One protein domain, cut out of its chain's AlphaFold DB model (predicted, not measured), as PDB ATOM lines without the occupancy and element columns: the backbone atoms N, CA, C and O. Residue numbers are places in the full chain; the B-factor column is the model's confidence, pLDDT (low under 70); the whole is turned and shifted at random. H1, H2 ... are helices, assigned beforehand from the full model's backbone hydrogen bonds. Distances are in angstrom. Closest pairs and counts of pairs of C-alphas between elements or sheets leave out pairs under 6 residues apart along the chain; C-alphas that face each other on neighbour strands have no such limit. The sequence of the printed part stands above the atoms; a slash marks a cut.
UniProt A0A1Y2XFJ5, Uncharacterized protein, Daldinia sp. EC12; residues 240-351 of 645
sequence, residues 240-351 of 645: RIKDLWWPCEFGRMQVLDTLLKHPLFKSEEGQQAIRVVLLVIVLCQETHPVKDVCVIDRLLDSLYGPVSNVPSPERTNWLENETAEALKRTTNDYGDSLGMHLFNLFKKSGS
ATOM      1  N   ARG A 240     -30.664   6.186 -33.746       92.44
ATOM      2  CA  ARG A 240     -31.233   4.894 -33.342       92.44
ATOM      3  C   ARG A 240     -30.152   4.013 -32.757       92.44
ATOM      4  O   ARG A 240     -28.992   4.077 -33.152       92.44
ATOM      5  N   ILE A 241     -30.582   3.062 -31.939       90.06
ATOM      6  CA  ILE A 241     -29.728   2.015 -31.382       90.06
ATOM      7  C   ILE A 241     -28.888   1.304 -32.466       90.06
ATOM      8  O   ILE A 241     -27.673   1.171 -32.337       90.06
ATOM      9  N   LYS A 242     -29.512   0.912 -33.584       88.88
ATOM     10  CA  LYS A 242     -28.828   0.220 -34.693       88.88
ATOM     11  C   LYS A 242     -27.816   1.079 -35.452       88.88
ATOM     12  O   LYS A 242     -27.047   0.544 -36.244       88.88
ATOM     13  N   ASP A 243     -27.820   2.397 -35.257       93.62
ATOM     14  CA  ASP A 243     -26.854   3.265 -35.926       93.62
ATOM     15  C   ASP A 243     -25.437   3.087 -35.357       93.62
ATOM     16  O   ASP A 243     -24.479   3.453 -36.029       93.62
ATOM     17  N   LEU A 244     -25.301   2.445 -34.189       95.81
ATOM     18  CA  LEU A 244     -24.019   2.050 -33.604       95.81
ATOM     19  C   LEU A 244     -23.237   1.054 -34.473       95.81
ATOM     20  O   LEU A 244     -22.010   1.063 -34.459       95.81
ATOM     21  N   TRP A 245     -23.933   0.209 -35.240       94.94
ATOM     22  CA  TRP A 245     -23.299  -0.824 -36.063       94.94
ATOM     23  C   TRP A 245     -22.406  -0.233 -37.162       94.94
ATOM     24  O   TRP A 245     -21.285  -0.688 -37.362       94.94
ATOM     25  N   TRP A 246     -22.863   0.819 -37.844       94.62
ATOM     26  CA  TRP A 246     -22.180   1.368 -39.021       94.62
ATOM     27  C   TRP A 246     -20.768   1.903 -38.760       94.62
ATOM     28  O   TRP A 246     -19.865   1.549 -39.516       94.62
ATOM     29  N   PRO A 247     -20.509   2.726 -37.724       97.06
ATOM     30  CA  PRO A 247     -19.143   3.133 -37.434       97.06
ATOM     31  C   PRO A 247     -18.267   1.965 -36.971       97.06
ATOM     32  O   PRO A 247     -17.063   2.022 -37.198       97.06
ATOM     33  N   CYS A 248     -18.836   0.898 -36.397       95.75
ATOM     34  CA  CYS A 248     -18.075  -0.312 -36.075       95.75
ATOM     35  C   CYS A 248     -17.666  -1.060 -37.353       95.75
ATOM     36  O   CYS A 248     -16.483  -1.313 -37.566       95.75
ATOM     37  N   GLU A 249     -18.623  -1.338 -38.242       93.50
ATOM     38  CA  GLU A 249     -18.391  -2.010 -39.528       93.50
ATOM     39  C   GLU A 249     -17.336  -1.271 -40.367       93.50
ATOM     40  O   GLU A 249     -16.394  -1.873 -40.887       93.50
ATOM     41  N   PHE A 250     -17.455   0.055 -40.463       95.12
ATOM     42  CA  PHE A 250     -16.582   0.871 -41.306       95.12
ATOM     43  C   PHE A 250     -15.339   1.435 -40.599       95.12
ATOM     44  O   PHE A 250     -14.570   2.136 -41.259       95.12
ATOM     45  N   GLY A 251     -15.121   1.141 -39.312       96.00
ATOM     46  CA  GLY A 251     -13.961   1.621 -38.544       96.00
ATOM     47  C   GLY A 251     -13.915   3.147 -38.375       96.00
ATOM     48  O   GLY A 251     -12.868   3.766 -38.543       96.00
ATOM     49  N   ARG A 252     -15.061   3.790 -38.113       97.38
ATOM     50  CA  ARG A 252     -15.183   5.252 -37.943       97.38
ATOM     51  C   ARG A 252     -15.145   5.631 -36.468       97.38
ATOM     52  O   ARG A 252     -16.183   5.797 -35.825       97.38
ATOM     53  N   MET A 253     -13.932   5.710 -35.930       97.12
ATOM     54  CA  MET A 253     -13.681   5.848 -34.495       97.12
ATOM     55  C   MET A 253     -14.199   7.161 -33.897       97.12
ATOM     56  O   MET A 253     -14.728   7.147 -32.790       97.12
ATOM     57  N   GLN A 254     -14.120   8.286 -34.611       97.88
ATOM     58  CA  GLN A 254     -14.633   9.572 -34.121       97.88
ATOM     59  C   GLN A 254     -16.161   9.582 -34.082       97.88
ATOM     60  O   GLN A 254     -16.764  10.099 -33.136       97.88
ATOM     61  N   VAL A 255     -16.801   8.989 -35.096       98.19
ATOM     62  CA  VAL A 255     -18.261   8.807 -35.106       98.19
ATOM     63  C   VAL A 255     -18.671   7.889 -33.964       98.19
ATOM     64  O   VAL A 255     -19.571   8.246 -33.208       98.19
ATOM     65  N   LEU A 256     -17.983   6.757 -33.789       98.06
ATOM     66  CA  LEU A 256     -18.230   5.827 -32.689       98.06
ATOM     67  C   LEU A 256     -18.109   6.522 -31.327       98.06
ATOM     68  O   LEU A 256     -19.045   6.471 -30.533       98.06
ATOM     69  N   ASP A 257     -17.014   7.242 -31.082       97.81
ATOM     70  CA  ASP A 257     -16.792   7.994 -29.842       97.81
ATOM     71  C   ASP A 257     -17.884   9.047 -29.599       97.81
ATOM     72  O   ASP A 257     -18.282   9.294 -28.457       97.81
ATOM     73  N   THR A 258     -18.382   9.678 -30.666       98.19
ATOM     74  CA  THR A 258     -19.481  10.650 -30.589       98.19
ATOM     75  C   THR A 258     -20.799   9.966 -30.229       98.19
ATOM     76  O   THR A 258     -21.514  10.453 -29.350       98.19
ATOM     77  N   LEU A 259     -21.102   8.815 -30.842       97.75
ATOM     78  CA  LEU A 259     -22.291   8.023 -30.519       97.75
ATOM     79  C   LEU A 259     -22.248   7.520 -29.073       97.75
ATOM     80  O   LEU A 259     -23.206   7.730 -28.338       97.75
ATOM     81  N   LEU A 260     -21.137   6.944 -28.616       97.44
ATOM     82  CA  LEU A 260     -21.018   6.399 -27.255       97.44
ATOM     83  C   LEU A 260     -21.160   7.474 -26.158       97.44
ATOM     84  O   LEU A 260     -21.580   7.184 -25.037       97.44
ATOM     85  N   LYS A 261     -20.875   8.745 -26.470       97.31
ATOM     86  CA  LYS A 261     -21.115   9.877 -25.557       97.31
ATOM     87  C   LYS A 261     -22.581  10.318 -25.506       97.31
ATOM     88  O   LYS A 261     -22.964  10.978 -24.532       97.31
ATOM     89  N   HIS A 262     -23.385   9.976 -26.512       97.31
ATOM     90  CA  HIS A 262     -24.781  10.391 -26.625       97.31
ATOM     91  C   HIS A 262     -25.663   9.720 -25.547       97.31
ATOM     92  O   HIS A 262     -25.493   8.528 -25.282       97.31
ATOM     93  N   PRO A 263     -26.641  10.429 -24.936       97.19
ATOM     94  CA  PRO A 263     -27.489   9.877 -23.871       97.19
ATOM     95  C   PRO A 263     -28.209   8.572 -24.235       97.19
ATOM     96  O   PRO A 263     -28.354   7.707 -23.378       97.19
ATOM     97  N   LEU A 264     -28.593   8.404 -25.509       95.50
ATOM     98  CA  LEU A 264     -29.213   7.172 -26.018       95.50
ATOM     99  C   LEU A 264     -28.378   5.923 -25.713       95.50
ATOM    100  O   LEU A 264     -28.933   4.900 -25.343       95.50
ATOM    101  N   PHE A 265     -27.053   6.002 -25.847       95.94
ATOM    102  CA  PHE A 265     -26.170   4.853 -25.641       95.94
ATOM    103  C   PHE A 265     -25.742   4.680 -24.181       95.94
ATOM    104  O   PHE A 265     -25.151   3.666 -23.829       95.94
ATOM    105  N   LYS A 266     -26.092   5.632 -23.308       95.88
ATOM    106  CA  LYS A 266     -25.916   5.529 -21.851       95.88
ATOM    107  C   LYS A 266     -27.127   4.918 -21.144       95.88
ATOM    108  O   LYS A 266     -27.023   4.591 -19.967       95.88
ATOM    109  N   SER A 267     -28.265   4.792 -21.829       95.12
ATOM    110  CA  SER A 267     -29.437   4.095 -21.294       95.12
ATOM    111  C   SER A 267     -29.185   2.587 -21.215       95.12
ATOM    112  O   SER A 267     -28.297   2.062 -21.884       95.12
ATOM    113  N   GLU A 268     -29.992   1.871 -20.432       93.19
ATOM    114  CA  GLU A 268     -29.928   0.406 -20.348       93.19
ATOM    115  C   GLU A 268     -30.101  -0.260 -21.725       93.19
ATOM    116  O   GLU A 268     -29.328  -1.144 -22.092       93.19
ATOM    117  N   GLU A 269     -31.049   0.225 -22.531       91.44
ATOM    118  CA  GLU A 269     -31.264  -0.246 -23.904       91.44
ATOM    119  C   GLU A 269     -30.037  -0.000 -24.795       91.44
ATOM    120  O   GLU A 269     -29.635  -0.870 -25.570       91.44
ATOM    121  N   GLY A 270     -29.404   1.167 -24.652       92.56
ATOM    122  CA  GLY A 270     -28.172   1.513 -25.351       92.56
ATOM    123  C   GLY A 270     -27.003   0.602 -24.978       92.56
ATOM    124  O   GLY A 270     -26.298   0.107 -25.854       92.56
ATOM    125  N   GLN A 271     -26.837   0.310 -23.688       94.25
ATOM    126  CA  GLN A 271     -25.820  -0.621 -23.192       94.25
ATOM    127  C   GLN A 271     -26.079  -2.051 -23.681       94.25
ATOM    128  O   GLN A 271     -25.154  -2.742 -24.114       94.25
ATOM    129  N   GLN A 272     -27.342  -2.488 -23.703       91.12
ATOM    130  CA  GLN A 272     -27.709  -3.784 -24.268       91.12
ATOM    131  C   GLN A 272     -27.382  -3.863 -25.763       91.12
ATOM    132  O   GLN A 272     -26.910  -4.894 -26.244       91.12
ATOM    133  N   ALA A 273     -27.563  -2.772 -26.500       89.88
ATOM    134  CA  ALA A 273     -27.178  -2.717 -27.899       89.88
ATOM    135  C   ALA A 273     -25.670  -2.786 -28.123       89.88
ATOM    136  O   ALA A 273     -25.234  -3.484 -29.034       89.88
ATOM    137  N   ILE A 274     -24.876  -2.113 -27.283       95.00
ATOM    138  CA  ILE A 274     -23.411  -2.208 -27.326       95.00
ATOM    139  C   ILE A 274     -22.981  -3.671 -27.138       95.00
ATOM    140  O   ILE A 274     -22.174  -4.174 -27.919       95.00
ATOM    141  N   ARG A 275     -23.578  -4.390 -26.174       92.06
ATOM    142  CA  ARG A 275     -23.325  -5.829 -25.960       92.06
ATOM    143  C   ARG A 275     -23.688  -6.672 -27.181       92.06
ATOM    144  O   ARG A 275     -22.926  -7.557 -27.556       92.06
ATOM    145  N   VAL A 276     -24.828  -6.395 -27.816       90.25
ATOM    146  CA  VAL A 276     -25.252  -7.100 -29.037       90.25
ATOM    147  C   VAL A 276     -24.297  -6.823 -30.195       90.25
ATOM    148  O   VAL A 276     -23.925  -7.758 -30.893       90.25
ATOM    149  N   VAL A 277     -23.871  -5.573 -30.397       92.69
ATOM    150  CA  VAL A 277     -22.905  -5.219 -31.448       92.69
ATOM    151  C   VAL A 277     -21.574  -5.925 -31.212       92.69
ATOM    152  O   VAL A 277     -21.061  -6.542 -32.140       92.69
ATOM    153  N   LEU A 278     -21.056  -5.920 -29.980       93.31
ATOM    154  CA  LEU A 278     -19.856  -6.678 -29.621       93.31
ATOM    155  C   LEU A 278     -20.004  -8.170 -29.940       93.31
ATOM    156  O   LEU A 278     -19.126  -8.749 -30.574       93.31
ATOM    157  N   LEU A 279     -21.133  -8.777 -29.565       90.06
ATOM    158  CA  LEU A 279     -21.405 -10.180 -29.862       90.06
ATOM    159  C   LEU A 279     -21.461 -10.441 -31.374       90.06
ATOM    160  O   LEU A 279     -20.920 -11.436 -31.839       90.06
ATOM    161  N   VAL A 280     -22.075  -9.557 -32.165       88.75
ATOM    162  CA  VAL A 280     -22.103  -9.694 -33.632       88.75
ATOM    163  C   VAL A 280     -20.692  -9.606 -34.216       88.75
ATOM    164  O   VAL A 280     -20.349 -10.427 -35.061       88.75
ATOM    165  N   ILE A 281     -19.853  -8.683 -33.736       90.25
ATOM    166  CA  ILE A 281     -18.452  -8.571 -34.175       90.25
ATOM    167  C   ILE A 281     -17.692  -9.876 -33.897       90.25
ATOM    168  O   ILE A 281     -16.952 -10.348 -34.756       90.25
ATOM    169  N   VAL A 282     -17.903 -10.485 -32.725       88.44
ATOM    170  CA  VAL A 282     -17.229 -11.730 -32.323       88.44
ATOM    171  C   VAL A 282     -17.787 -12.956 -33.048       88.44
ATOM    172  O   VAL A 282     -17.018 -13.820 -33.460       88.44
ATOM    173  N   LEU A 283     -19.105 -13.056 -33.225       85.50
ATOM    174  CA  LEU A 283     -19.757 -14.265 -33.736       85.50
ATOM    175  C   LEU A 283     -19.925 -14.299 -35.260       85.50
ATOM    176  O   LEU A 283     -20.071 -15.397 -35.802       85.50
ATOM    177  N   CYS A 284     -19.937 -13.145 -35.935       84.88
ATOM    178  CA  CYS A 284     -20.238 -13.003 -37.369       84.88
ATOM    179  C   CYS A 284     -19.036 -12.503 -38.190       84.88
ATOM    180  O   CYS A 284     -19.200 -11.811 -39.193       84.88
ATOM    181  N   GLN A 285     -17.825 -12.879 -37.781       82.00
ATOM    182  CA  GLN A 285     -16.559 -12.460 -38.395       82.00
ATOM    183  C   GLN A 285     -16.456 -12.797 -39.891       82.00
ATOM    184  O   GLN A 285     -15.835 -12.060 -40.650       82.00
ATOM    185  N   GLU A 286     -17.076 -13.899 -40.320       78.25
ATOM    186  CA  GLU A 286     -17.040 -14.363 -41.712       78.25
ATOM    187  C   GLU A 286     -17.920 -13.520 -42.646       78.25
ATOM    188  O   GLU A 286     -17.560 -13.301 -43.802       78.25
ATOM    189  N   THR A 287     -19.065 -13.030 -42.161       81.12
ATOM    190  CA  THR A 287     -20.035 -12.285 -42.981       81.12
ATOM    191  C   THR A 287     -19.903 -10.772 -42.820       81.12
ATOM    192  O   THR A 287     -20.235 -10.020 -43.739       81.12
ATOM    193  N   HIS A 288     -19.384 -10.320 -41.676       80.38
ATOM    194  CA  HIS A 288     -19.309  -8.911 -41.300       80.38
ATOM    195  C   HIS A 288     -17.986  -8.563 -40.593       80.38
ATOM    196  O   HIS A 288     -17.996  -8.193 -39.415       80.38
ATOM    197  N   PRO A 289     -16.832  -8.655 -41.281       84.75
ATOM    198  CA  PRO A 289     -15.565  -8.234 -40.699       84.75
ATOM    199  C   PRO A 289     -15.581  -6.721 -40.442       84.75
ATOM    200  O   PRO A 289     -15.919  -5.935 -41.333       84.75
ATOM    201  N   VAL A 290     -15.198  -6.297 -39.234       90.25
ATOM    202  CA  VAL A 290     -14.976  -4.875 -38.954       90.25
ATOM    203  C   VAL A 290     -13.651  -4.438 -39.562       90.25
ATOM    204  O   VAL A 290     -12.672  -5.181 -39.560       90.25
ATOM    205  N   LYS A 291     -13.597  -3.215 -40.089       90.56
ATOM    206  CA  LYS A 291     -12.354  -2.694 -40.685       90.56
ATOM    207  C   LYS A 291     -11.255  -2.403 -39.665       90.56
ATOM    208  O   LYS A 291     -10.086  -2.406 -40.035       90.56
ATOM    209  N   ASP A 292     -11.629  -2.120 -38.420       92.69
ATOM    210  CA  ASP A 292     -10.704  -1.768 -37.347       92.69
ATOM    211  C   ASP A 292     -11.111  -2.491 -36.059       92.69
ATOM    212  O   ASP A 292     -12.188  -2.244 -35.522       92.69
ATOM    213  N   VAL A 293     -10.254  -3.382 -35.555       91.88
ATOM    214  CA  VAL A 293     -10.501  -4.140 -34.315       91.88
ATOM    215  C   VAL A 293     -10.505  -3.249 -33.067       91.88
ATOM    216  O   VAL A 293     -11.117  -3.614 -32.063       91.88
ATOM    217  N   CYS A 294      -9.929  -2.040 -33.136       93.69
ATOM    218  CA  CYS A 294      -9.924  -1.079 -32.030       93.69
ATOM    219  C   CYS A 294     -11.334  -0.590 -31.659       93.69
ATOM    220  O   CYS A 294     -11.526  -0.026 -30.579       93.69
ATOM    221  N   VAL A 295     -12.342  -0.810 -32.516       95.69
ATOM    222  CA  VAL A 295     -13.750  -0.537 -32.179       95.69
ATOM    223  C   VAL A 295     -14.180  -1.302 -30.924       95.69
ATOM    224  O   VAL A 295     -14.942  -0.774 -30.119       95.69
ATOM    225  N   ILE A 296     -13.641  -2.508 -30.707       95.31
ATOM    226  CA  ILE A 296     -13.951  -3.354 -29.549       95.31
ATOM    227  C   ILE A 296     -13.514  -2.670 -28.255       95.31
ATOM    228  O   ILE A 296     -14.275  -2.656 -27.288       95.31
ATOM    229  N   ASP A 297     -12.342  -2.036 -28.256       94.44
ATOM    230  CA  ASP A 297     -11.796  -1.328 -27.095       94.44
ATOM    231  C   ASP A 297     -12.756  -0.224 -26.654       94.44
ATOM    232  O   ASP A 297     -13.091  -0.123 -25.475       94.44
ATOM    233  N   ARG A 298     -13.277   0.555 -27.610       96.19
ATOM    234  CA  ARG A 298     -14.223   1.651 -27.345       96.19
ATOM    235  C   ARG A 298     -15.563   1.155 -26.825       96.19
ATOM    236  O   ARG A 298     -16.099   1.731 -25.880       96.19
ATOM    237  N   LEU A 299     -16.096   0.091 -27.422       96.44
ATOM    238  CA  LEU A 299     -17.355  -0.510 -26.984       96.44
ATOM    239  C   LEU A 299     -17.224  -1.074 -25.559       96.44
ATOM    240  O   LEU A 299     -18.095  -0.835 -24.721       96.44
ATOM    241  N   LEU A 300     -16.116  -1.755 -25.253       94.88
ATOM    242  CA  LEU A 300     -15.841  -2.272 -23.911       94.88
ATOM    243  C   LEU A 300     -15.593  -1.163 -22.894       94.88
ATOM    244  O   LEU A 300     -16.110  -1.240 -21.782       94.88
ATOM    245  N   ASP A 301     -14.849  -0.125 -23.266       95.00
ATOM    246  CA  ASP A 301     -14.609   1.025 -22.397       95.00
ATOM    247  C   ASP A 301     -15.907   1.782 -22.096       95.00
ATOM    248  O   ASP A 301     -16.084   2.297 -20.993       95.00
ATOM    249  N   SER A 302     -16.854   1.804 -23.038       95.25
ATOM    250  CA  SER A 302     -18.180   2.374 -22.809       95.25
ATOM    251  C   SER A 302     -19.060   1.524 -21.887       95.25
ATOM    252  O   SER A 302     -19.908   2.100 -21.207       95.25
ATOM    253  N   LEU A 303     -18.898   0.197 -21.882       93.38
ATOM    254  CA  LEU A 303     -19.661  -0.720 -21.022       93.38
ATOM    255  C   LEU A 303     -19.098  -0.803 -19.604       93.38
ATOM    256  O   LEU A 303     -19.848  -0.855 -18.633       93.38
ATOM    257  N   TYR A 304     -17.772  -0.858 -19.492       92.06
ATOM    258  CA  TYR A 304     -17.079  -1.270 -18.270       92.06
ATOM    259  C   TYR A 304     -16.088  -0.221 -17.743       92.06
ATOM    260  O   TYR A 304     -15.448  -0.450 -16.717       92.06
ATOM    261  N   GLY A 305     -15.950   0.922 -18.421       90.06
ATOM    262  CA  GLY A 305     -14.912   1.918 -18.150       90.06
ATOM    263  C   GLY A 305     -13.557   1.548 -18.775       90.06
ATOM    264  O   GLY A 305     -13.369   0.405 -19.186       90.06
ATOM    265  N   PRO A 306     -12.601   2.492 -18.861       85.62
ATOM    266  CA  PRO A 306     -11.301   2.269 -19.500       85.62
ATOM    267  C   PRO A 306     -10.452   1.219 -18.769       85.62
ATOM    268  O   PRO A 306     -10.489   1.134 -17.541       85.62
ATOM    269  N   VAL A 307      -9.627   0.474 -19.520       77.62
ATOM    270  CA  VAL A 307      -8.737  -0.592 -18.992       77.62
ATOM    271  C   VAL A 307      -7.776  -0.089 -17.907       77.62
ATOM    272  O   VAL A 307      -7.349  -0.863 -17.062       77.62
ATOM    273  N   SER A 308      -7.438   1.204 -17.900       76.69
ATOM    274  CA  SER A 308      -6.561   1.808 -16.885       76.69
ATOM    275  C   SER A 308      -7.138   1.777 -15.465       76.69
ATOM    276  O   SER A 308      -6.415   2.051 -14.509       76.69
ATOM    277  N   ASN A 309      -8.432   1.498 -15.320       72.38
ATOM    278  CA  ASN A 309      -9.080   1.339 -14.026       72.38
ATOM    279  C   ASN A 309      -8.983  -0.119 -13.557       72.38
ATOM    280  O   ASN A 309      -8.793  -1.025 -14.362       72.38
ATOM    281  N   VAL A 310      -9.140  -0.346 -12.246       73.62
ATOM    282  CA  VAL A 310      -9.188  -1.699 -11.668       73.62
ATOM    283  C   VAL A 310     -10.147  -2.571 -12.498       73.62
ATOM    284  O   VAL A 310     -11.298  -2.161 -12.682       73.62
ATOM    285  N   PRO A 311      -9.698  -3.726 -13.024       75.38
ATOM    286  CA  PRO A 311     -10.484  -4.522 -13.957       75.38
ATOM    287  C   PRO A 311     -11.810  -4.937 -13.325       75.38
ATOM    288  O   PRO A 311     -11.835  -5.571 -12.270       75.38
ATOM    289  N   SER A 312     -12.924  -4.589 -13.970       87.12
ATOM    290  CA  SER A 312     -14.230  -5.114 -13.572       87.12
ATOM    291  C   SER A 312     -14.246  -6.636 -13.789       87.12
ATOM    292  O   SER A 312     -13.961  -7.072 -14.910       87.12
ATOM    293  N   PRO A 313     -14.633  -7.454 -12.788       88.56
ATOM    294  CA  PRO A 313     -14.790  -8.901 -12.960       88.56
ATOM    295  C   PRO A 313     -15.718  -9.272 -14.124       88.56
ATOM    296  O   PRO A 313     -15.501 -10.276 -14.798       88.56
ATOM    297  N   GLU A 314     -16.725  -8.439 -14.402       88.69
ATOM    298  CA  GLU A 314     -17.631  -8.630 -15.536       88.69
ATOM    299  C   GLU A 314     -16.913  -8.461 -16.878       88.69
ATOM    300  O   GLU A 314     -17.131  -9.265 -17.784       88.69
ATOM    301  N   ARG A 315     -16.027  -7.459 -16.999       90.12
ATOM    302  CA  ARG A 315     -15.225  -7.230 -18.211       90.12
ATOM    303  C   ARG A 315     -14.289  -8.405 -18.462       90.12
ATOM    304  O   ARG A 315     -14.210  -8.881 -19.589       90.12
ATOM    305  N   THR A 316     -13.613  -8.882 -17.417       90.12
ATOM    306  CA  THR A 316     -12.688 -10.018 -17.505       90.12
ATOM    307  C   THR A 316     -13.413 -11.299 -17.912       90.12
ATOM    308  O   THR A 316     -12.981 -11.961 -18.849       90.12
ATOM    309  N   ASN A 317     -14.548 -11.621 -17.281       90.88
ATOM    310  CA  ASN A 317     -15.336 -12.807 -17.630       90.88
ATOM    311  C   ASN A 317     -15.925 -12.713 -19.051       90.88
ATOM    312  O   ASN A 317     -15.984 -13.710 -19.769       90.88
ATOM    313  N   TRP A 318     -16.348 -11.523 -19.488       91.75
ATOM    314  CA  TRP A 318     -16.786 -11.320 -20.870       91.75
ATOM    315  C   TRP A 318     -15.634 -11.559 -21.853       91.75
ATOM    316  O   TRP A 318     -15.766 -12.386 -22.752       91.75
ATOM    317  N   LEU A 319     -14.484 -10.911 -21.633       91.88
ATOM    318  CA  LEU A 319     -13.289 -11.086 -22.464       91.88
ATOM    319  C   LEU A 319     -12.853 -12.548 -22.512       91.88
ATOM    320  O   LEU A 319     -12.514 -13.036 -23.584       91.88
ATOM    321  N   GLU A 320     -12.912 -13.264 -21.393       92.62
ATOM    322  CA  GLU A 320     -12.590 -14.685 -21.338       92.62
ATOM    323  C   GLU A 320     -13.470 -15.520 -22.278       92.62
ATOM    324  O   GLU A 320     -12.963 -16.255 -23.132       92.62
ATOM    325  N   ASN A 321     -14.792 -15.408 -22.122       91.62
ATOM    326  CA  ASN A 321     -15.741 -16.225 -22.876       91.62
ATOM    327  C   ASN A 321     -15.717 -15.878 -24.368       91.62
ATOM    328  O   ASN A 321     -15.704 -16.781 -25.203       91.62
ATOM    329  N   GLU A 322     -15.655 -14.590 -24.704       92.12
ATOM    330  CA  GLU A 322     -15.681 -14.145 -26.096       92.12
ATOM    331  C   GLU A 322     -14.338 -14.338 -26.804       92.12
ATOM    332  O   GLU A 322     -14.331 -14.649 -27.991       92.12
ATOM    333  N   THR A 323     -13.199 -14.255 -26.100       92.38
ATOM    334  CA  THR A 323     -11.904 -14.672 -26.672       92.38
ATOM    335  C   THR A 323     -11.948 -16.158 -27.012       92.38
ATOM    336  O   THR A 323     -11.612 -16.544 -28.126       92.38
ATOM    337  N   ALA A 324     -12.415 -17.005 -26.089       91.94
ATOM    338  CA  ALA A 324     -12.512 -18.442 -26.333       91.94
ATOM    339  C   ALA A 324     -13.460 -18.778 -27.503       91.94
ATOM    340  O   ALA A 324     -13.142 -19.643 -28.322       91.94
ATOM    341  N   GLU A 325     -14.608 -18.103 -27.609       90.38
ATOM    342  CA  GLU A 325     -15.546 -18.317 -28.718       90.38
ATOM    343  C   GLU A 325     -15.012 -17.759 -30.046       90.38
ATOM    344  O   GLU A 325     -15.183 -18.413 -31.076       90.38
ATOM    345  N   ALA A 326     -14.308 -16.620 -30.033       89.75
ATOM    346  CA  ALA A 326     -13.620 -16.094 -31.210       89.75
ATOM    347  C   ALA A 326     -12.619 -17.122 -31.745       89.75
ATOM    348  O   ALA A 326     -12.777 -17.566 -32.879       89.75
ATOM    349  N   LEU A 327     -11.676 -17.577 -30.905       90.94
ATOM    350  CA  LEU A 327     -10.643 -18.566 -31.260       90.94
ATOM    351  C   LEU A 327     -11.233 -19.894 -31.759       90.94
ATOM    352  O   LEU A 327     -10.652 -20.561 -32.608       90.94
ATOM    353  N   LYS A 328     -12.419 -20.279 -31.276       89.50
ATOM    354  CA  LYS A 328     -13.121 -21.477 -31.756       89.50
ATOM    355  C   LYS A 328     -13.642 -21.328 -33.190       89.50
ATOM    356  O   LYS A 328     -13.719 -22.317 -33.915       89.50
ATOM    357  N   ARG A 329     -14.086 -20.128 -33.567       84.62
ATOM    358  CA  ARG A 329     -14.747 -19.854 -34.855       84.62
ATOM    359  C   ARG A 329     -13.799 -19.386 -35.941       84.62
ATOM    360  O   ARG A 329     -14.198 -19.357 -37.099       84.62
ATOM    361  N   THR A 330     -12.578 -19.007 -35.585       79.38
ATOM    362  CA  THR A 330     -11.585 -18.568 -36.558       79.38
ATOM    363  C   THR A 330     -11.333 -19.665 -37.593       79.38
ATOM    364  O   THR A 330     -10.859 -20.749 -37.257       79.38
ATOM    365  N   THR A 331     -11.679 -19.382 -38.843       81.00
ATOM    366  CA  THR A 331     -11.336 -20.191 -40.023       81.00
ATOM    367  C   THR A 331     -10.511 -19.387 -41.032       81.00
ATOM    368  O   THR A 331     -10.107 -19.917 -42.064       81.00
ATOM    369  N   ASN A 332     -10.286 -18.098 -40.757       85.56
ATOM    370  CA  ASN A 332      -9.653 -17.140 -41.656       85.56
ATOM    371  C   ASN A 332      -8.743 -16.158 -40.893       85.56
ATOM    372  O   ASN A 332      -8.874 -15.988 -39.679       85.56
ATOM    373  N   ASP A 333      -7.872 -15.468 -41.636       86.38
ATOM    374  CA  ASP A 333      -6.877 -14.522 -41.106       86.38
ATOM    375  C   ASP A 333      -7.492 -13.398 -40.254       86.38
ATOM    376  O   ASP A 333      -6.892 -12.927 -39.285       86.38
ATOM    377  N   TYR A 334      -8.698 -12.944 -40.610       86.06
ATOM    378  CA  TYR A 334      -9.393 -11.900 -39.860       86.06
ATOM    379  C   TYR A 334      -9.799 -12.396 -38.470       86.06
ATOM    380  O   TYR A 334      -9.615 -11.683 -37.483       86.06
ATOM    381  N   GLY A 335     -10.305 -13.626 -38.387       87.31
ATOM    382  CA  GLY A 335     -10.636 -14.239 -37.116       87.31
ATOM    383  C   GLY A 335      -9.410 -14.413 -36.232       87.31
ATOM    384  O   GLY A 335      -9.481 -14.081 -35.050       87.31
ATOM    385  N   ASP A 336      -8.280 -14.843 -36.795       88.00
ATOM    386  CA  ASP A 336      -7.026 -14.997 -36.044       88.00
ATOM    387  C   ASP A 336      -6.557 -13.646 -35.470       88.00
ATOM    388  O   ASP A 336      -6.221 -13.545 -34.287       88.00
ATOM    389  N   SER A 337      -6.633 -12.574 -36.270       89.88
ATOM    390  CA  SER A 337      -6.345 -11.199 -35.831       89.88
ATOM    391  C   SER A 337      -7.275 -10.735 -34.704       89.88
ATOM    392  O   SER A 337      -6.826 -10.180 -33.698       89.88
ATOM    393  N   LEU A 338      -8.576 -11.009 -34.826       90.38
ATOM    394  CA  LEU A 338      -9.570 -10.655 -33.817       90.38
ATOM    395  C   LEU A 338      -9.391 -11.461 -32.519       90.38
ATOM    396  O   LEU A 338      -9.409 -10.885 -31.433       90.38
ATOM    397  N   GLY A 339      -9.159 -12.770 -32.615       91.62
ATOM    398  CA  GLY A 339      -8.858 -13.626 -31.469       91.62
ATOM    399  C   GLY A 339      -7.609 -13.160 -30.720       91.62
ATOM    400  O   GLY A 339      -7.633 -13.037 -29.495       91.62
ATOM    401  N   MET A 340      -6.550 -12.801 -31.453       93.12
ATOM    402  CA  MET A 340      -5.331 -12.225 -30.884       93.12
ATOM    403  C   MET A 340      -5.582 -10.858 -30.229       93.12
ATOM    404  O   MET A 340      -5.065 -10.579 -29.145       93.12
ATOM    405  N   HIS A 341      -6.393  -9.993 -30.845       93.38
ATOM    406  CA  HIS A 341      -6.757  -8.694 -30.270       93.38
ATOM    407  C   HIS A 341      -7.521  -8.853 -28.948       93.38
ATOM    408  O   HIS A 341      -7.145  -8.248 -27.942       93.38
ATOM    409  N   LEU A 342      -8.536  -9.722 -28.916       93.00
ATOM    410  CA  LEU A 342      -9.307 -10.026 -27.706       93.00
ATOM    411  C   LEU A 342      -8.431 -10.637 -26.606       93.00
ATOM    412  O   LEU A 342      -8.516 -10.215 -25.451       93.00
ATOM    413  N   PHE A 343      -7.524 -11.546 -26.969       93.69
ATOM    414  CA  PHE A 343      -6.552 -12.108 -26.037       93.69
ATOM    415  C   PHE A 343      -5.637 -11.032 -25.434       93.69
ATOM    416  O   PHE A 343      -5.420 -11.001 -24.222       93.69
ATOM    417  N   ASN A 344      -5.156 -10.086 -26.244       92.94
ATOM    418  CA  ASN A 344      -4.347  -8.968 -25.755       92.94
ATOM    419  C   ASN A 344      -5.127  -8.049 -24.805       92.94
ATOM    420  O   ASN A 344      -4.556  -7.542 -23.837       92.94
ATOM    421  N   LEU A 345      -6.423  -7.836 -25.042       90.19
ATOM    422  CA  LEU A 345      -7.285  -7.096 -24.116       90.19
ATOM    423  C   LEU A 345      -7.490  -7.846 -22.802       90.19
ATOM    424  O   LEU A 345      -7.396  -7.231 -21.740       90.19
ATOM    425  N   PHE A 346      -7.713  -9.159 -22.868       90.31
ATOM    426  CA  PHE A 346      -7.800 -10.027 -21.695       90.31
ATOM    427  C   PHE A 346      -6.503  -9.992 -20.870       90.31
ATOM    428  O   PHE A 346      -6.532  -9.807 -19.658       90.31
ATOM    429  N   LYS A 347      -5.340 -10.058 -21.527       90.00
ATOM    430  CA  LYS A 347      -4.028  -9.938 -20.873       90.00
ATOM    431  C   LYS A 347      -3.842  -8.573 -20.201       90.00
ATOM    432  O   LYS A 347      -3.383  -8.492 -19.065       90.00
ATOM    433  N   LYS A 348      -4.229  -7.485 -20.878       89.69
ATOM    434  CA  LYS A 348      -4.153  -6.117 -20.330       89.69
ATOM    435  C   LYS A 348      -5.096  -5.885 -19.154       89.69
ATOM    436  O   LYS A 348      -4.813  -5.008 -18.344       89.69
ATOM    437  N   SER A 349      -6.183  -6.647 -19.029       86.38
ATOM    438  CA  SER A 349      -7.119  -6.504 -17.914       86.38
ATOM    439  C   SER A 349      -6.587  -7.081 -16.599       86.38
ATOM    440  O   SER A 349      -7.392  -7.353 -15.719       86.38
ATOM    441  N   GLY A 350      -5.273  -7.306 -16.451       79.25
ATOM    442  CA  GLY A 350      -4.624  -7.632 -15.174       79.25
ATOM    443  C   GLY A 350      -5.225  -8.841 -14.461       79.25
ATOM    444  O   GLY A 350      -5.245  -8.889 -13.234       79.25
ATOM    445  N   SER A 351      -5.802  -9.772 -15.221       72.38
ATOM    446  CA  SER A 351      -6.440 -10.951 -14.665       72.38
ATOM    447  C   SER A 351      -5.358 -11.914 -14.180       72.38
ATOM    448  O   SER A 351      -4.997 -12.846 -14.889       72.38
TER     449      SER A 351
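What this domain is: This is residues 240 to 351 of the 645 residues of an uncharacterized protein of Daldinia sp. EC12 (UniProt A0A1Y2XFJ5). Three helical hairpins make a compact body: H4 and H5 form the middle one, with H1 and H2 toward one end of the longest axis and H6 and H7 toward the other. H5 lies nearest the core, and the short H3 sits at the turn from H2 into H4. The printed part has 112 residues with seven named helices, H1 to H7 in that order, and no named strand; the class is all helix. The whole is compact, with a radius of gyration of the C-alphas of 13.2 A, and its outline is rounded, spanning 36 by 33 by 21 A.

How they stand to each other: H1, residues 241 to 250, and H2, residues 253 to 261, touch as a hairpin at a shallow tilt of 20 degrees; their closest C-alphas, of Pro 247 and Leu 256, are 5.5 A apart. H3, residues 263 to 266, and H4, residues 268 to 283, touch only at the corner, with the C-alphas of Leu 264 and Gly 270 closest at 5.8 A. H4 is the hub, touching four helices. It touches H1 at a shallow tilt of 34.9 degrees, only just short of steep, closest at the C-alphas of Ile 241 and Gly 270, 6.2 A. H5, residues 295 to 304, touches residues 271 to 278 of H4 at a steep tilt of 38 degrees, opposite ways, with the C-alphas of Ile 274 and Leu 299 closest at 6.3 A. H5 also touches H2, closest at the C-alphas of Leu 260 and Ser 302, 6.6 A. With H6, residues 313 to 329, H4 and H5 form an up-and-down bundle, each helix running against the one before. H5 and H6 only just touch, with 3 pairs of C-alphas within 8 A, closest at Tyr 304 and Arg 315, 6.2 A. H6 and H7, residues 333 to 348, touch as a hairpin at a shallow tilt of 22 degrees, closest at the C-alphas of Leu 327 and Gly 339, 5.3 A. H1 and H7 are apart. In H2, H4, H5, H6 and H7 every O i to N i+4 pair is within hydrogen-bond range; H1 has 2 of 6, beside 4 of 7 O i to N i+3 pairs, and H3 is too short for an i+4 pair.

Where its parts are: H1 begins at C-alpha 241, (-29.728, 2.015, -31.382), and H7 ends at C-alpha 348, (-4.153, -6.117, -20.330). From first to last C-alpha H4 measures 22.3 A, H6 24.5 A and H7 22.6 A.

The domain as a whole: The C-alphas of Pro 263 and Thr 331, the two farthest apart, are 37.8 A apart. The link from H4 to H5, 11 residues, is long. The printed part has no cut, and no printed residue is under 70 in pLDDT.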